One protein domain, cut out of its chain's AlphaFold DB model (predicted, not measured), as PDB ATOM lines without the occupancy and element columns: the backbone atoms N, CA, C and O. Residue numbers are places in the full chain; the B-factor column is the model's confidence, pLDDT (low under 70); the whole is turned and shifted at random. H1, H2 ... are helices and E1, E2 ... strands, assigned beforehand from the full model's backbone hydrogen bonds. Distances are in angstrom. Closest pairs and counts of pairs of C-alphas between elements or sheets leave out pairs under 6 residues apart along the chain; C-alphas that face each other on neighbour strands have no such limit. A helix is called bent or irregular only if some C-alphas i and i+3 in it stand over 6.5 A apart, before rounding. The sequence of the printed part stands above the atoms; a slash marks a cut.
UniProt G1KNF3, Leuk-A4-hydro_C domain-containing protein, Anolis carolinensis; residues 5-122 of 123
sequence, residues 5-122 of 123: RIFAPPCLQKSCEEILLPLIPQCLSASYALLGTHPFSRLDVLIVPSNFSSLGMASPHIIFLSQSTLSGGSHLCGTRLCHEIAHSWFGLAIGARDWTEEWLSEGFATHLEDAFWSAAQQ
ATOM      1  N   ARG A   5       8.613  36.672 -36.137       97.38
ATOM      2  CA  ARG A   5       9.826  36.203 -35.452       97.38
ATOM      3  C   ARG A   5       9.909  36.833 -34.071       97.38
ATOM      4  O   ARG A   5       9.398  37.930 -33.866       97.38
ATOM      5  N   ILE A   6      10.602  36.164 -33.154       98.00
ATOM      6  CA  ILE A   6      10.889  36.686 -31.818       98.00
ATOM      7  C   ILE A   6      12.386  36.973 -31.717       98.00
ATOM      8  O   ILE A   6      13.214  36.112 -32.012       98.00
ATOM      9  N   PHE A   7      12.726  38.178 -31.278       98.12
ATOM     10  CA  PHE A   7      14.076  38.601 -30.943       98.12
ATOM     11  C   PHE A   7      14.150  38.802 -29.431       98.12
ATOM     12  O   PHE A   7      13.414  39.611 -28.874       98.12
ATOM     13  N   ALA A   8      15.024  38.065 -28.755       97.38
ATOM     14  CA  ALA A   8      15.183  38.159 -27.309       97.38
ATOM     15  C   ALA A   8      16.639  37.890 -26.899       97.38
ATOM     16  O   ALA A   8      17.352  37.167 -27.603       97.38
ATOM     17  N   PRO A   9      17.095  38.432 -25.755       96.44
ATOM     18  CA  PRO A   9      18.338  38.002 -25.127       96.44
ATOM     19  C   PRO A   9      18.344  36.480 -24.883       96.44
ATOM     20  O   PRO A   9      17.310  35.937 -24.485       96.44
ATOM     21  N   PRO A  10      19.493  35.783 -25.017       96.81
ATOM     22  CA  PRO A  10      19.560  34.327 -24.835       96.81
ATOM     23  C   PRO A  10      19.017  33.833 -23.487       96.81
ATOM     24  O   PRO A  10      18.426  32.761 -23.407       96.81
ATOM     25  N   CYS A  11      19.156  34.632 -22.424       96.12
ATOM     26  CA  CYS A  11      18.639  34.295 -21.095       96.12
ATOM     27  C   CYS A  11      17.102  34.256 -21.005       96.12
ATOM     28  O   CYS A  11      16.579  33.669 -20.063       96.12
ATOM     29  N   LEU A  12      16.385  34.847 -21.966       96.31
ATOM     30  CA  LEU A  12      14.919  34.887 -22.014       96.31
ATOM     31  C   LEU A  12      14.330  33.968 -23.085       96.31
ATOM     32  O   LEU A  12      13.109  33.875 -23.199       96.31
ATOM     33  N   GLN A  13      15.173  33.284 -23.861       95.25
ATOM     34  CA  GLN A  13      14.731  32.473 -24.990       95.25
ATOM     35  C   GLN A  13      13.722  31.401 -24.560       95.25
ATOM     36  O   GLN A  13      12.649  31.306 -25.146       95.25
ATOM     37  N   LYS A  14      14.010  30.682 -23.468       95.50
ATOM     38  CA  LYS A  14      13.109  29.658 -22.924       95.50
ATOM     39  C   LYS A  14      11.742  30.234 -22.533       95.50
ATOM     40  O   LYS A  14      10.716  29.686 -22.913       95.50
ATOM     41  N   SER A  15      11.717  31.370 -21.836       95.12
ATOM     42  CA  SER A  15      10.461  32.037 -21.463       95.12
ATOM     43  C   SER A  15       9.674  32.509 -22.685       95.12
ATOM     44  O   SER A  15       8.449  32.445 -22.690       95.12
ATOM     45  N   CYS A  16      10.358  32.959 -23.739       96.44
ATOM     46  CA  CYS A  16       9.704  33.331 -24.991       96.44
ATOM     47  C   CYS A  16       9.110  32.115 -25.706       96.44
ATOM     48  O   CYS A  16       7.995  32.205 -26.204       96.44
ATOM     49  N   GLU A  17       9.828  30.994 -25.750       95.44
ATOM     50  CA  GLU A  17       9.356  29.742 -26.353       95.44
ATOM     51  C   GLU A  17       8.142  29.172 -25.607       95.44
ATOM     52  O   GLU A  17       7.194  28.715 -26.239       95.44
ATOM     53  N   GLU A  18       8.143  29.238 -24.274       95.19
ATOM     54  CA  GLU A  18       7.060  28.711 -23.437       95.19
ATOM     55  C   GLU A  18       5.824  29.622 -23.408       95.19
ATOM     56  O   GLU A  18       4.700  29.123 -23.365       95.19
ATOM     57  N   ILE A  19       6.013  30.947 -23.420       96.00
ATOM     58  CA  ILE A  19       4.927  31.918 -23.216       96.00
ATOM     59  C   ILE A  19       4.562  32.626 -24.517       96.00
ATOM     60  O   ILE A  19       3.427  32.550 -24.962       96.00
ATOM     61  N   LEU A  20       5.501  33.340 -25.135       96.19
ATOM     62  CA  LEU A  20       5.189  34.268 -26.225       96.19
ATOM     63  C   LEU A  20       4.942  33.556 -27.564       96.19
ATOM     64  O   LEU A  20       4.017  33.907 -28.295       96.19
ATOM     65  N   LEU A  21       5.758  32.553 -27.887       95.75
ATOM     66  CA  LEU A  21       5.688  31.808 -29.141       95.75
ATOM     67  C   LEU A  21       4.308  31.175 -29.408       95.75
ATOM     68  O   LEU A  21       3.824  31.336 -30.530       95.75
ATOM     69  N   PRO A  22       3.635  30.514 -28.442       95.44
ATOM     70  CA  PRO A  22       2.280  30.007 -28.667       95.44
ATOM     71  C   PRO A  22       1.216  31.115 -28.746       95.44
ATOM     72  O   PRO A  22       0.210  30.936 -29.430       95.44
ATOM     73  N   LEU A  23       1.432  32.269 -28.103       96.88
ATOM     74  CA  LEU A  23       0.449  33.356 -28.051       96.88
ATOM     75  C   LEU A  23       0.346  34.146 -29.359       96.88
ATOM     76  O   LEU A  23      -0.756  34.526 -29.750       96.88
ATOM     77  N   ILE A  24       1.460  34.388 -30.059       97.00
ATOM     78  CA  ILE A  24       1.467  35.155 -31.321       97.00
ATOM     79  C   ILE A  24       0.456  34.628 -32.353       97.00
ATOM     80  O   ILE A  24      -0.371  35.420 -32.813       97.00
ATOM     81  N   PRO A  25       0.456  33.335 -32.735       96.81
ATOM     82  CA  PRO A  25      -0.499  32.831 -33.717       96.81
ATOM     83  C   PRO A  25      -1.955  32.930 -33.238       96.81
ATOM     84  O   PRO A  25      -2.826  33.266 -34.040       96.81
ATOM     85  N   GLN A  26      -2.224  32.700 -31.948       96.94
ATOM     86  CA  GLN A  26      -3.568  32.819 -31.368       96.94
ATOM     87  C   GLN A  26      -4.077  34.264 -31.440       96.94
ATOM     88  O   GLN A  26      -5.165  34.517 -31.954       96.94
ATOM     89  N   CYS A  27      -3.254  35.223 -31.012       97.94
ATOM     90  CA  CYS A  27      -3.600  36.643 -31.011       97.94
ATOM     91  C   CYS A  27      -3.764  37.192 -32.438       97.94
ATOM     92  O   CYS A  27      -4.686  37.963 -32.699       97.94
ATOM     93  N   LEU A  28      -2.917  36.766 -33.384       97.62
ATOM     94  CA  LEU A  28      -3.051  37.123 -34.802       97.62
ATOM     95  C   LEU A  28      -4.297  36.506 -35.453       97.62
ATOM     96  O   LEU A  28      -4.900  37.115 -36.334       97.62
ATOM     97  N   SER A  29      -4.683  35.294 -35.049       97.56
ATOM     98  CA  SER A  29      -5.920  34.666 -35.521       97.56
ATOM     99  C   SER A  29      -7.152  35.389 -34.974       97.56
ATOM    100  O   SER A  29      -8.097  35.646 -35.720       97.56
ATOM    101  N   ALA A  30      -7.127  35.766 -33.694       97.75
ATOM    102  CA  ALA A  30      -8.190  36.530 -33.051       97.75
ATOM    103  C   ALA A  30      -8.372  37.919 -33.685       97.75
ATOM    104  O   ALA A  30      -9.495  38.301 -34.019       97.75
ATOM    105  N   SER A  31      -7.276  38.648 -33.924       97.69
ATOM    106  CA  SER A  31      -7.345  39.952 -34.593       97.69
ATOM    107  C   SER A  31      -7.856  39.830 -36.029       97.69
ATOM    108  O   SER A  31      -8.677  40.641 -36.455       97.69
ATOM    109  N   TYR A  32      -7.462  38.772 -36.748       97.25
ATOM    110  CA  TYR A  32      -7.983  38.489 -38.084       97.25
ATOM    111  C   TYR A  32      -9.492  38.224 -38.090       97.25
ATOM    112  O   TYR A  32     -10.198  38.734 -38.957       97.25
ATOM    113  N   ALA A  33     -10.001  37.460 -37.124       96.62
ATOM    114  CA  ALA A  33     -11.429  37.166 -37.033       96.62
ATOM    115  C   ALA A  33     -12.283  38.428 -36.809       96.62
ATOM    116  O   ALA A  33     -13.419  38.484 -37.276       96.62
ATOM    117  N   LEU A  34     -11.739  39.435 -36.116       97.00
ATOM    118  CA  LEU A  34     -12.465  40.651 -35.738       97.00
ATOM    119  C   LEU A  34     -12.279  41.816 -36.719       97.00
ATOM    120  O   LEU A  34     -13.249  42.498 -37.037       97.00
ATOM    121  N   LEU A  35     -11.055  42.054 -37.201       97.19
ATOM    122  CA  LEU A  35     -10.722  43.206 -38.055       97.19
ATOM    123  C   LEU A  35     -10.333  42.827 -39.489       97.19
ATOM    124  O   LEU A  35     -10.149  43.703 -40.336       97.19
ATOM    125  N   GLY A  36     -10.208  41.534 -39.784       96.50
ATOM    126  CA  GLY A  36      -9.806  41.039 -41.096       96.50
ATOM    127  C   GLY A  36      -8.297  41.109 -41.330       96.50
ATOM    128  O   GLY A  36      -7.480  40.879 -40.439       96.50
ATOM    129  N   THR A  37      -7.901  41.353 -42.578       96.94
ATOM    130  CA  THR A  37      -6.498  41.262 -43.003       96.94
ATOM    131  C   THR A  37      -5.603  42.226 -42.230       96.94
ATOM    132  O   THR A  37      -5.856  43.428 -42.196       96.94
ATOM    133  N   HIS A  38      -4.515  41.694 -41.665       97.56
ATOM    134  CA  HIS A  38      -3.514  42.497 -40.971       97.56
ATOM    135  C   HIS A  38      -2.910  43.563 -41.911       97.56
ATOM    136  O   HIS A  38      -2.523  43.204 -43.028       97.56
ATOM    137  N   PRO A  39      -2.775  44.842 -41.498       97.12
ATOM    138  CA  PRO A  39      -2.356  45.926 -42.396       97.12
ATOM    139  C   PRO A  39      -0.911  45.788 -42.885       97.12
ATOM    140  O   PRO A  39      -0.562  46.252 -43.969       97.12
ATOM    141  N   PHE A  40      -0.065  45.130 -42.090       97.06
ATOM    142  CA  PHE A  40       1.346  44.902 -42.399       97.06
ATOM    143  C   PHE A  40       1.621  43.477 -42.870       97.06
ATOM    144  O   PHE A  40       1.011  42.517 -42.400       97.06
ATOM    145  N   SER A  41       2.618  43.346 -43.747       96.62
ATOM    146  CA  SER A  41       3.021  42.075 -44.369       96.62
ATOM    147  C   SER A  41       3.710  41.086 -43.422       96.62
ATOM    148  O   SER A  41       3.810  39.906 -43.749       96.62
ATOM    149  N   ARG A  42       4.193  41.554 -42.267       97.44
ATOM    150  CA  ARG A  42       4.832  40.762 -41.208       97.44
ATOM    151  C   ARG A  42       4.680  41.465 -39.862       97.44
ATOM    152  O   ARG A  42       4.447  42.677 -39.839       97.44
ATOM    153  N   LEU A  43       4.894  40.727 -38.782       97.94
ATOM    154  CA  LEU A  43       4.920  41.269 -37.428       97.94
ATOM    155  C   LEU A  43       5.954  40.523 -36.581       97.94
ATOM    156  O   LEU A  43       5.735  39.385 -36.186       97.94
ATOM    157  N   ASP A  44       7.091  41.154 -36.324       98.44
ATOM    158  CA  ASP A  44       8.117  40.623 -35.432       98.44
ATOM    159  C   ASP A  44       7.902  41.135 -33.995       98.44
ATOM    160  O   ASP A  44       7.277  42.172 -33.785       98.44
ATOM    161  N   VAL A  45       8.441  40.434 -32.996       98.56
ATOM    162  CA  VAL A  45       8.409  40.855 -31.589       98.56
ATOM    163  C   VAL A  45       9.832  40.924 -31.048       98.56
ATOM    164  O   VAL A  45      10.591  39.966 -31.168       98.56
ATOM    165  N   LEU A  46      10.199  42.049 -30.443       98.44
ATOM    166  CA  LEU A  46      11.468  42.254 -29.756       98.44
ATOM    167  C   LEU A  46      11.228  42.392 -28.255       98.44
ATOM    168  O   LEU A  46      10.530  43.301 -27.808       98.44
ATOM    169  N   ILE A  47      11.857  41.519 -27.474       98.25
ATOM    170  CA  ILE A  47      11.869  41.629 -26.019       98.25
ATOM    171  C   ILE A  47      12.879  42.687 -25.593       98.25
ATOM    172  O   ILE A  47      14.073  42.579 -25.884       98.25
ATOM    173  N   VAL A  48      12.394  43.692 -24.868       97.62
ATOM    174  CA  VAL A  48      13.204  44.782 -24.314       97.62
ATOM    175  C   VAL A  48      13.409  44.629 -22.800       97.62
ATOM    176  O   VAL A  48      12.633  43.932 -22.139       97.62
ATOM    177  N   PRO A  49      14.457  45.247 -22.219       95.94
ATOM    178  CA  PRO A  49      14.760  45.134 -20.790       95.94
ATOM    179  C   PRO A  49      13.618  45.610 -19.875       95.94
ATOM    180  O   PRO A  49      12.782  46.417 -20.271       95.94
ATOM    181  N   SER A  50      13.605  45.177 -18.608       92.12
ATOM    182  CA  SER A  50      12.499  45.485 -17.672       92.12
ATOM    183  C   SER A  50      12.409  46.947 -17.254       92.12
ATOM    184  O   SER A  50      11.401  47.338 -16.678       92.12
ATOM    185  N   ASN A  51      13.455  47.738 -17.489       92.44
ATOM    186  CA  ASN A  51      13.444  49.182 -17.263       92.44
ATOM    187  C   ASN A  51      12.987  49.972 -18.501       92.44
ATOM    188  O   ASN A  51      13.131  51.193 -18.520       92.44
ATOM    189  N   PHE A  52      12.463  49.299 -19.532       94.56
ATOM    190  CA  PHE A  52      11.746  49.969 -20.609       94.56
ATOM    191  C   PHE A  52      10.555  50.741 -20.028       94.56
ATOM    192  O   PHE A  52       9.856  50.249 -19.144       94.56
ATOM    193  N   SER A  53      10.348  51.972 -20.496       92.75
ATOM    194  CA  SER A  53       9.400  52.923 -19.899       92.75
ATOM    195  C   SER A  53       7.926  52.562 -20.103       92.75
ATOM    196  O   SER A  53       7.065  53.195 -19.500       92.75
ATOM    197  N   SER A  54       7.636  51.570 -20.944       94.38
ATOM    198  CA  SER A  54       6.296  51.042 -21.211       94.38
ATOM    199  C   SER A  54       6.282  49.515 -21.070       94.38
ATOM    200  O   SER A  54       7.330  48.871 -20.986       94.38
ATOM    201  N   LEU A  55       5.094  48.911 -21.048       95.88
ATOM    202  CA  LEU A  55       4.941  47.457 -21.164       95.88
ATOM    203  C   LEU A  55       5.054  46.978 -22.615       95.88
ATOM    204  O   LEU A  55       5.500  45.852 -22.847       95.88
ATOM    205  N   GLY A  56       4.715  47.842 -23.567       97.19
ATOM    206  CA  GLY A  56       4.845  47.583 -24.989       97.19
ATOM    207  C   GLY A  56       4.960  48.869 -25.804       97.19
ATOM    208  O   GLY A  56       4.817  49.975 -25.275       97.19
ATOM    209  N   MET A  57       5.351  48.724 -27.063       98.06
ATOM    210  CA  MET A  57       5.349  49.802 -28.043       98.06
ATOM    211  C   MET A  57       5.218  49.207 -29.443       98.06
ATOM    212  O   MET A  57       6.051  48.396 -29.863       98.06
ATOM    213  N   ALA A  58       4.214  49.655 -30.184       97.56
ATOM    214  CA  ALA A  58       4.014  49.275 -31.567       97.56
ATOM    215  C   ALA A  58       4.866  50.133 -32.510       97.56
ATOM    216  O   ALA A  58       4.926  51.358 -32.421       97.56
ATOM    217  N   SER A  59       5.523  49.476 -33.459       97.50
ATOM    218  CA  SER A  59       6.226  50.105 -34.573       97.50
ATOM    219  C   SER A  59       5.922  49.316 -35.849       97.50
ATOM    220  O   SER A  59       5.625  48.118 -35.773       97.50
ATOM    221  N   PRO A  60       5.964  49.928 -37.047       96.69
ATOM    222  CA  PRO A  60       5.663  49.210 -38.278       96.69
ATOM    223  C   PRO A  60       6.494  47.927 -38.414       96.69
ATOM    224  O   PRO A  60       7.723  47.968 -38.483       96.69
ATOM    225  N   HIS A  61       5.801  46.790 -38.515       97.62
ATOM    226  CA  HIS A  61       6.362  45.434 -38.602       97.62
ATOM    227  C   HIS A  61       7.063  44.886 -37.349       97.62
ATOM    228  O   HIS A  61       7.529  43.746 -37.415       97.62
ATOM    229  N   ILE A  62       7.173  45.634 -36.247       98.50
ATOM    230  CA  ILE A  62       7.854  45.167 -35.033       98.50
ATOM    231  C   ILE A  62       7.202  45.710 -33.759       98.50
ATOM    232  O   ILE A  62       7.059  46.916 -33.580       98.50
ATOM    233  N   ILE A  63       6.847  44.810 -32.849       98.56
ATOM    234  CA  ILE A  63       6.372  45.147 -31.509       98.56
ATOM    235  C   ILE A  63       7.544  45.048 -30.541       98.56
ATOM    236  O   ILE A  63       8.261  44.048 -30.521       98.56
ATOM    237  N   PHE A  64       7.709  46.055 -29.696       98.50
ATOM    238  CA  PHE A  64       8.580  45.979 -28.533       98.50
ATOM    239  C   PHE A  64       7.731  45.527 -27.346       98.50
ATOM    240  O   PHE A  64       6.734  46.172 -27.042       98.50
ATOM    241  N   LEU A  65       8.106  44.439 -26.673       98.12
ATOM    242  CA  LEU A  65       7.458  43.988 -25.436       98.12
ATOM    243  C   LEU A  65       8.463  43.987 -24.293       98.12
ATOM    244  O   LEU A  65       9.543  43.404 -24.396       98.12
ATOM    245  N   SER A  66       8.107  44.621 -23.178       97.38
ATOM    246  CA  SER A  66       8.947  44.604 -21.982       97.38
ATOM    247  C   SER A  66       9.050  43.193 -21.418       97.38
ATOM    248  O   SER A  66       8.041  42.495 -21.292       97.38
ATOM    249  N   GLN A  67      10.250  42.772 -21.008       96.06
ATOM    250  CA  GLN A  67      10.458  41.461 -20.379       96.06
ATOM    251  C   GLN A  67       9.591  41.259 -19.124       96.06
ATOM    252  O   GLN A  67       9.320  40.124 -18.746       96.06
ATOM    253  N   SER A  68       9.132  42.343 -18.480       94.94
ATOM    254  CA  SER A  68       8.216  42.269 -17.333       94.94
ATOM    255  C   SER A  68       6.875  41.616 -17.687       94.94
ATOM    256  O   SER A  68       6.256  41.000 -16.821       94.94
ATOM    257  N   THR A  69       6.454  41.686 -18.954       95.25
ATOM    258  CA  THR A  69       5.229  41.036 -19.442       95.25
ATOM    259  C   THR A  69       5.336  39.513 -19.427       95.25
ATOM    260  O   THR A  69       4.345  38.842 -19.152       95.25
ATOM    261  N   LEU A  70       6.541  38.962 -19.626       93.62
ATOM    262  CA  LEU A  70       6.799  37.520 -19.557       93.62
ATOM    263  C   LEU A  70       6.669  37.004 -18.115       93.62
ATOM    264  O   LEU A  70       6.132  35.924 -17.887       93.62
ATOM    265  N   SER A  71       7.102  37.798 -17.130       86.69
ATOM    266  CA  SER A  71       6.989  37.450 -15.705       86.69
ATOM    267  C   SER A  71       5.541  37.405 -15.206       86.69
ATOM    268  O   SER A  71       5.250  36.692 -14.251       86.69
ATOM    269  N   GLY A  72       4.627  38.146 -15.842       77.12
ATOM    270  CA  GLY A  72       3.193  38.118 -15.528       77.12
ATOM    271  C   GLY A  72       2.441  36.910 -16.104       77.12
ATOM    272  O   GLY A  72       1.216  36.851 -15.995       77.12
ATOM    273  N   GLY A  73       3.155  35.963 -16.723       87.81
ATOM    274  CA  GLY A  73       2.586  34.771 -17.344       87.81
ATOM    275  C   GLY A  73       1.786  35.069 -18.614       87.81
ATOM    276  O   GLY A  73       1.765  36.192 -19.124       87.81
ATOM    277  N   SER A  74       1.097  34.046 -19.125       89.00
ATOM    278  CA  SER A  74       0.393  34.125 -20.411       89.00
ATOM    279  C   SER A  74      -0.705  35.186 -20.444       89.00
ATOM    280  O   SER A  74      -0.948  35.751 -21.501       89.00
ATOM    281  N   HIS A  75      -1.334  35.501 -19.305       93.56
ATOM    282  CA  HIS A  75      -2.385  36.519 -19.254       93.56
ATOM    283  C   HIS A  75      -1.850  37.925 -19.532       93.56
ATOM    284  O   HIS A  75      -2.330  38.585 -20.445       93.56
ATOM    285  N   LEU A  76      -0.849  38.387 -18.772       95.38
ATOM    286  CA  LEU A  76      -0.295  39.731 -18.966       95.38
ATOM    287  C   LEU A  76       0.431  39.854 -20.311       95.38
ATOM    288  O   LEU A  76       0.304  40.870 -20.990       95.38
ATOM    289  N   CYS A  77       1.190  38.822 -20.694       96.94
ATOM    290  CA  CYS A  77       1.876  38.794 -21.981       96.94
ATOM    291  C   CYS A  77       0.875  38.830 -23.142       96.94
ATOM    292  O   CYS A  77       1.043  39.618 -24.068       96.94
ATOM    293  N   GLY A  78      -0.193  38.034 -23.054       97.12
ATOM    294  CA  GLY A  78      -1.243  37.953 -24.059       97.12
ATOM    295  C   GLY A  78      -2.021  39.253 -24.227       97.12
ATOM    296  O   GLY A  78      -2.107  39.758 -25.341       97.12
ATOM    297  N   THR A  79      -2.514  39.854 -23.138       97.50
ATOM    298  CA  THR A  79      -3.262  41.121 -23.232       97.50
ATOM    299  C   THR A  79      -2.407  42.256 -23.789       97.50
ATOM    300  O   THR A  79      -2.883  43.024 -24.621       97.50
ATOM    301  N   ARG A  80      -1.128  42.357 -23.391       98.06
ATOM    302  CA  ARG A  80      -0.208  43.345 -23.979       98.06
ATOM    303  C   ARG A  80       0.101  43.057 -25.435       98.06
ATOM    304  O   ARG A  80       0.041  43.973 -26.241       98.06
ATOM    305  N   LEU A  81       0.346  41.805 -25.805       98.38
ATOM    306  CA  LEU A  81       0.533  41.443 -27.207       98.38
ATOM    307  C   LEU A  81      -0.692  41.817 -28.058       98.38
ATOM    308  O   LEU A  81      -0.529  42.371 -29.141       98.38
ATOM    309  N   CYS A  82      -1.908  41.568 -27.567       98.56
ATOM    310  CA  CYS A  82      -3.149  41.963 -28.232       98.56
ATOM    311  C   CYS A  82      -3.266  43.482 -28.417       98.56
ATOM    312  O   CYS A  82      -3.626  43.923 -29.507       98.56
ATOM    313  N   HIS A  83      -2.928  44.269 -27.392       98.75
ATOM    314  CA  HIS A  83      -2.918  45.732 -27.462       98.75
ATOM    315  C   HIS A  83      -1.959  46.247 -28.539       98.75
ATOM    316  O   HIS A  83      -2.354  46.985 -29.439       98.75
ATOM    317  N   GLU A  84      -0.716  45.763 -28.532       98.69
ATOM    318  CA  GLU A  84       0.276  46.172 -29.528       98.69
ATOM    319  C   GLU A  84      -0.071  45.680 -30.950       98.69
ATOM    320  O   GLU A  84       0.233  46.348 -31.938       98.69
ATOM    321  N   ILE A  85      -0.752  44.533 -31.089       98.62
ATOM    322  CA  ILE A  85      -1.307  44.082 -32.376       98.62
ATOM    323  C   ILE A  85      -2.410  45.035 -32.852       98.62
ATOM    324  O   ILE A  85      -2.437  45.373 -34.038       98.62
ATOM    325  N   ALA A  86      -3.304  45.484 -31.965       98.62
ATOM    326  CA  ALA A  86      -4.389  46.405 -32.310       98.62
ATOM    327  C   ALA A  86      -3.857  47.733 -32.868       98.62
ATOM    328  O   ALA A  86      -4.427  48.263 -33.831       98.62
ATOM    329  N   HIS A  87      -2.701  48.190 -32.377       98.62
ATOM    330  CA  HIS A  87      -2.033  49.370 -32.917       98.62
ATOM    331  C   HIS A  87      -1.650  49.268 -34.397       98.62
ATOM    332  O   HIS A  87      -1.479  50.289 -35.069       98.62
ATOM    333  N   SER A  88      -1.590  48.052 -34.955       98.25
ATOM    334  CA  SER A  88      -1.384  47.872 -36.393       98.25
ATOM    335  C   SER A  88      -2.476  48.542 -37.226       98.25
ATOM    336  O   SER A  88      -2.176  49.100 -38.281       98.25
ATOM    337  N   TRP A  89      -3.725  48.528 -36.745       98.44
ATOM    338  CA  TRP A  89      -4.828  49.278 -37.345       98.44
ATOM    339  C   TRP A  89      -4.913  50.693 -36.773       98.44
ATOM    340  O   TRP A  89      -4.976  51.639 -37.551       98.44
ATOM    341  N   PHE A  90      -4.884  50.844 -35.447       98.00
ATOM    342  CA  PHE A  90      -5.177  52.106 -34.757       98.00
ATOM    343  C   PHE A  90      -3.921  52.700 -34.112       98.00
ATOM    344  O   PHE A  90      -3.457  52.231 -33.085       98.00
ATOM    345  N   GLY A  91      -3.354  53.728 -34.731       96.44
ATOM    346  CA  GLY A  91      -2.073  54.331 -34.359       96.44
ATOM    347  C   GLY A  91      -1.054  54.246 -35.492       96.44
ATOM    348  O   GLY A  91      -0.395  55.238 -35.793       96.44
ATOM    349  N   LEU A  92      -0.974  53.102 -36.191       97.50
ATOM    350  CA  LEU A  92      -0.062  52.928 -37.330       97.50
ATOM    351  C   LEU A  92      -0.734  53.105 -38.703       97.50
ATOM    352  O   LEU A  92      -0.233  53.874 -39.522       97.50
ATOM    353  N   ALA A  93      -1.835  52.400 -38.990       97.38
ATOM    354  CA  ALA A  93      -2.536  52.526 -40.278       97.38
ATOM    355  C   ALA A  93      -3.567  53.668 -40.278       97.38
ATOM    356  O   ALA A  93      -3.680  54.409 -41.254       97.38
ATOM    357  N   ILE A  94      -4.304  53.811 -39.176       96.19
ATOM    358  CA  ILE A  94      -5.279  54.869 -38.913       96.19
ATOM    359  C   ILE A  94      -4.763  55.641 -37.702       96.19
ATOM    360  O   ILE A  94      -4.885  55.176 -36.572       96.19
ATOM    361  N   GLY A  95      -4.125  56.782 -37.948       92.62
ATOM    362  CA  GLY A  95      -3.496  57.598 -36.910       92.62
ATOM    363  C   GLY A  95      -4.296  58.851 -36.568       92.62
ATOM    364  O   GLY A  95      -5.076  59.351 -37.383       92.62
ATOM    365  N   ALA A  96      -4.055  59.367 -35.366       94.94
ATOM    366  CA  ALA A  96      -4.523  60.675 -34.930       94.94
ATOM    367  C   ALA A  96      -3.937  61.793 -35.808       94.94
ATOM    368  O   ALA A  96      -2.800  61.695 -36.284       94.94
ATOM    369  N   ARG A  97      -4.689  62.881 -36.018       95.56
ATOM    370  CA  ARG A  97      -4.162  64.049 -36.742       95.56
ATOM    371  C   ARG A  97      -3.119  64.799 -35.914       95.56
ATOM    372  O   ARG A  97      -2.144  65.314 -36.463       95.56
ATOM    373  N   ASP A  98      -3.358  64.889 -34.613       96.62
ATOM    374  CA  ASP A  98      -2.463  65.461 -33.618       96.62
ATOM    375  C   ASP A  98      -2.705  64.803 -32.249       96.62
ATOM    376  O   ASP A  98      -3.623  64.003 -32.075       96.62
ATOM    377  N   TRP A  99      -1.881  65.154 -31.261       96.62
ATOM    378  CA  TRP A  99      -1.894  64.540 -29.931       96.62
ATOM    379  C   TRP A  99      -3.188  64.751 -29.133       96.62
ATOM    380  O   TRP A  99      -3.405  64.060 -28.142       96.62
ATOM    381  N   THR A 100      -4.061  65.685 -29.526       97.62
ATOM    382  CA  THR A 100      -5.369  65.840 -28.865       97.62
ATOM    383  C   THR A 100      -6.319  64.688 -29.199       97.62
ATOM    384  O   THR A 100      -7.259  64.422 -28.451       97.62
ATOM    385  N   GLU A 101      -6.038  63.959 -30.283       97.38
ATOM    386  CA  GLU A 101      -6.807  62.811 -30.756       97.38
ATOM    387  C   GLU A 101      -6.137  61.466 -30.436       97.38
ATOM    388  O   GLU A 101      -6.532  60.445 -30.992       97.38
ATOM    389  N   GLU A 102      -5.163  61.422 -29.518       96.81
ATOM    390  CA  GLU A 102      -4.434  60.186 -29.173       96.81
ATOM    391  C   GLU A 102      -5.359  59.048 -28.706       96.81
ATOM    392  O   GLU A 102      -5.068  57.866 -28.872       96.81
ATOM    393  N   TRP A 103      -6.543  59.396 -28.202       96.81
ATOM    394  CA  TRP A 103      -7.590  58.436 -27.865       96.81
ATOM    395  C   TRP A 103      -8.018  57.554 -29.056       96.81
ATOM    396  O   TRP A 103      -8.501  56.446 -28.833       96.81
ATOM    397  N   LEU A 104      -7.839  58.001 -30.309       97.25
ATOM    398  CA  LEU A 104      -8.091  57.188 -31.505       97.25
ATOM    399  C   LEU A 104      -7.110  56.014 -31.632       97.25
ATOM    400  O   LEU A 104      -7.473  54.985 -32.191       97.25
ATOM    401  N   SER A 105      -5.887  56.162 -31.128       97.25
ATOM    402  CA  SER A 105      -4.893  55.090 -31.079       97.25
ATOM    403  C   SER A 105      -5.122  54.242 -29.827       97.25
ATOM    404  O   SER A 105      -5.613  53.115 -29.899       97.25
ATOM    405  N   GLU A 106      -4.878  54.839 -28.661       97.75
ATOM    406  CA  GLU A 106      -4.861  54.150 -27.368       97.75
ATOM    407  C   GLU A 106      -6.240  53.645 -26.942       97.75
ATOM    408  O   GLU A 106      -6.367  52.561 -26.376       97.75
ATOM    409  N   GLY A 107      -7.305  54.398 -27.223       97.94
ATOM    410  CA  GLY A 107      -8.666  54.014 -26.850       97.94
ATOM    411  C   GLY A 107      -9.163  52.802 -27.636       97.94
ATOM    412  O   GLY A 107      -9.741  51.886 -27.051       97.94
ATOM    413  N   PHE A 108      -8.893  52.753 -28.943       98.00
ATOM    414  CA  PHE A 108      -9.219  51.582 -29.759       98.00
ATOM    415  C   PHE A 108      -8.328  50.389 -29.419       98.00
ATOM    416  O   PHE A 108      -8.853  49.285 -29.288       98.00
ATOM    417  N   ALA A 109      -7.023  50.592 -29.217       98.19
ATOM    418  CA  ALA A 109      -6.125  49.524 -28.784       98.19
ATOM    419  C   ALA A 109      -6.560  48.930 -27.437       98.19
ATOM    420  O   ALA A 109      -6.677  47.712 -27.318       98.19
ATOM    421  N   THR A 110      -6.922  49.781 -26.471       97.50
ATOM    422  CA  THR A 110      -7.432  49.364 -25.154       97.50
ATOM    423  C   THR A 110      -8.772  48.641 -25.244       97.50
ATOM    424  O   THR A 110      -9.017  47.692 -24.517       97.50
ATOM    425  N   HIS A 111      -9.670  49.055 -26.138       97.19
ATOM    426  CA  HIS A 111     -10.932  48.340 -26.321       97.19
ATOM    427  C   HIS A 111     -10.728  46.964 -26.977       97.19
ATOM    428  O   HIS A 111     -11.363  45.977 -26.603       97.19
ATOM    429  N   LEU A 112      -9.852  46.902 -27.981       98.25
ATOM    430  CA  LEU A 112      -9.631  45.704 -28.783       98.25
ATOM    431  C   LEU A 112      -8.734  44.680 -28.099       98.25
ATOM    432  O   LEU A 112      -8.858  43.500 -28.413       98.25
ATOM    433  N   GLU A 113      -7.866  45.083 -27.169       98.00
ATOM    434  CA  GLU A 113      -7.006  44.145 -26.445       98.00
ATOM    435  C   GLU A 113      -7.823  43.052 -25.744       98.00
ATOM    436  O   GLU A 113      -7.502  41.874 -25.881       98.00
ATOM    437  N   ASP A 114      -8.920  43.428 -25.079       96.06
ATOM    438  CA  ASP A 114      -9.794  42.514 -24.347       96.06
ATOM    439  C   ASP A 114     -10.593  41.637 -25.310       96.06
ATOM    440  O   ASP A 114     -10.758  40.437 -25.083       96.06
ATOM    441  N   ALA A 115     -11.056  42.213 -26.424       97.69
ATOM    442  CA  ALA A 115     -11.776  41.478 -27.458       97.69
ATOM    443  C   ALA A 115     -10.877  40.426 -28.127       97.69
ATOM    444  O   ALA A 115     -11.277  39.269 -28.285       97.69
ATOM    445  N   PHE A 116      -9.649  40.807 -28.483       98.19
ATOM    446  CA  PHE A 116      -8.660  39.906 -29.068       98.19
ATOM    447  C   PHE A 116      -8.251  38.835 -28.068       98.19
ATOM    448  O   PHE A 116      -8.195  37.663 -28.432       98.19
ATOM    449  N   TRP A 117      -8.007  39.213 -26.814       97.69
ATOM    450  CA  TRP A 117      -7.585  38.278 -25.783       97.69
ATOM    451  C   TRP A 117      -8.671  37.251 -25.457       97.69
ATOM    452  O   TRP A 117      -8.400  36.051 -25.430       97.69
ATOM    453  N   SER A 118      -9.919  37.699 -25.311       96.62
ATOM    454  CA  SER A 118     -11.081  36.829 -25.103       96.62
ATOM    455  C   SER A 118     -11.273  35.828 -26.247       96.62
ATOM    456  O   SER A 118     -11.543  34.651 -26.004       96.62
ATOM    457  N   ALA A 119     -11.092  36.265 -27.497       96.50
ATOM    458  CA  ALA A 119     -11.167  35.383 -28.658       96.50
ATOM    459  C   ALA A 119      -9.963  34.428 -28.752       96.50
ATOM    460  O   ALA A 119     -10.140  33.257 -29.078       96.50
ATOM    461  N   ALA A 120      -8.751  34.888 -28.430       95.56
ATOM    462  CA  ALA A 120      -7.530  34.081 -28.482       95.56
ATOM    463  C   ALA A 120      -7.546  32.911 -27.487       95.56
ATOM    464  O   ALA A 120      -6.991  31.856 -27.779       95.56
ATOM    465  N   GLN A 121      -8.217  33.067 -26.341       91.62
ATOM    466  CA  GLN A 121      -8.371  32.013 -25.331       91.62
ATOM    467  C   GLN A 121      -9.298  30.863 -25.750       91.62
ATOM    468  O   GLN A 121      -9.327  29.830 -25.083       91.62
ATOM    469  N   GLN A 122     -10.082  31.039 -26.815       84.81
ATOM    470  CA  GLN A 122     -11.045  30.041 -27.294       84.81
ATOM    471  C   GLN A 122     -10.469  29.136 -28.396       84.81
ATOM    472  O   GLN A 122     -11.184  28.261 -28.886       84.81
TER     473      GLN A 122
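AT A GLANCE: This is residues 5 to 122 of the 123 residues of the protein "Leuk-A4-hydro_C domain-containing protein" of Anolis carolinensis (UniProt G1KNF3). A small wall of three strands has helix H3 packed slantwise over one face, and helix H4 packs on H3 beyond it, away from the sheet. The long, kinked helix H1 runs past the E1 edge of the sheet and across to the end of H4, while short H2 sits between the end of E3 and the start of H3. The printed part has 118 residues, with four named helices and three named strands in the order H1 E1 E2 E3 H2 H3 H4; the sheet, in the order E1 E3 E2, is mixed, and the class is mostly helix. The whole is compact and rounded, with a radius of gyration of the C-alphas of 13.5 A and spans of 40 by 32 by 25 A.

HOW THE PARTS SIT: Residues 6 to 7 pair parallel with residues 45 to 46 of E1, residues 44 to 48. E1 is the parallel neighbour of E3, residues 62 to 66, with N 46 and O 63 2.8 A apart. E2, residues 56 to 59, forms an antiparallel hairpin with E3, with N 57 and O 64 2.9 A apart. H3, residues 73 to 86, lies over E3 and E2 at a height over the sheet of 9.4 A, at 34 degrees to E3 on the local plane. H1, residues 10 to 35, is near E1; H1 and H3 on one face of the sheet make two layers, helices on a sheet. H1 touches H3 with residues 19 to 31 alone, closest at the C-alphas of Ile 19 and Ser 74, 5.8 A, at a steep tilt of 49 degrees, the same way. H4, residues 103 to 120, touches H3 at a steep tilt of 49 degrees, opposite ways; their closest C-alphas, those of His 83 and Glu 113, are 4.5 A apart. H4 is about perpendicular to H1, at 81 degrees, and touches it at the closest C-alphas of Gln 26 and Ala 120, 5.1 A. H2, residues 68 to 71, only grazes the sheet and touches H3, closest at the C-alphas of Thr 69 and Cys 77, 4.8 A. In H3 every O i to N i+4 pair is within hydrogen-bond range; in H1 15 of 22 are and in H4 11 of 14, while H2 is too short for one.

IN THESE COORDINATES: H1 begins at C-alpha 10 (19.560, 34.327, -24.835) and is 34.2 A long; it has a kink of 53 degrees near residue 17 and is irregular, with C-alphas 11 and 14 7.4 A apart. E1 is 12.9 A long, E2 10.0 A and E3 13.1 A. H2 is 5.2 A long and H3 20.2 A. H4, 24.4 A long, ends at C-alpha 120 (-7.530, 34.081, -28.482).

THE WHOLE: The C-alphas farthest apart, those of Lys 14 and Thr 100, are 41.1 A apart. The one long link, residues 87 to 102, joins H3 to H4. The printed part has no cut, and no printed residue is under 70 in pLDDT.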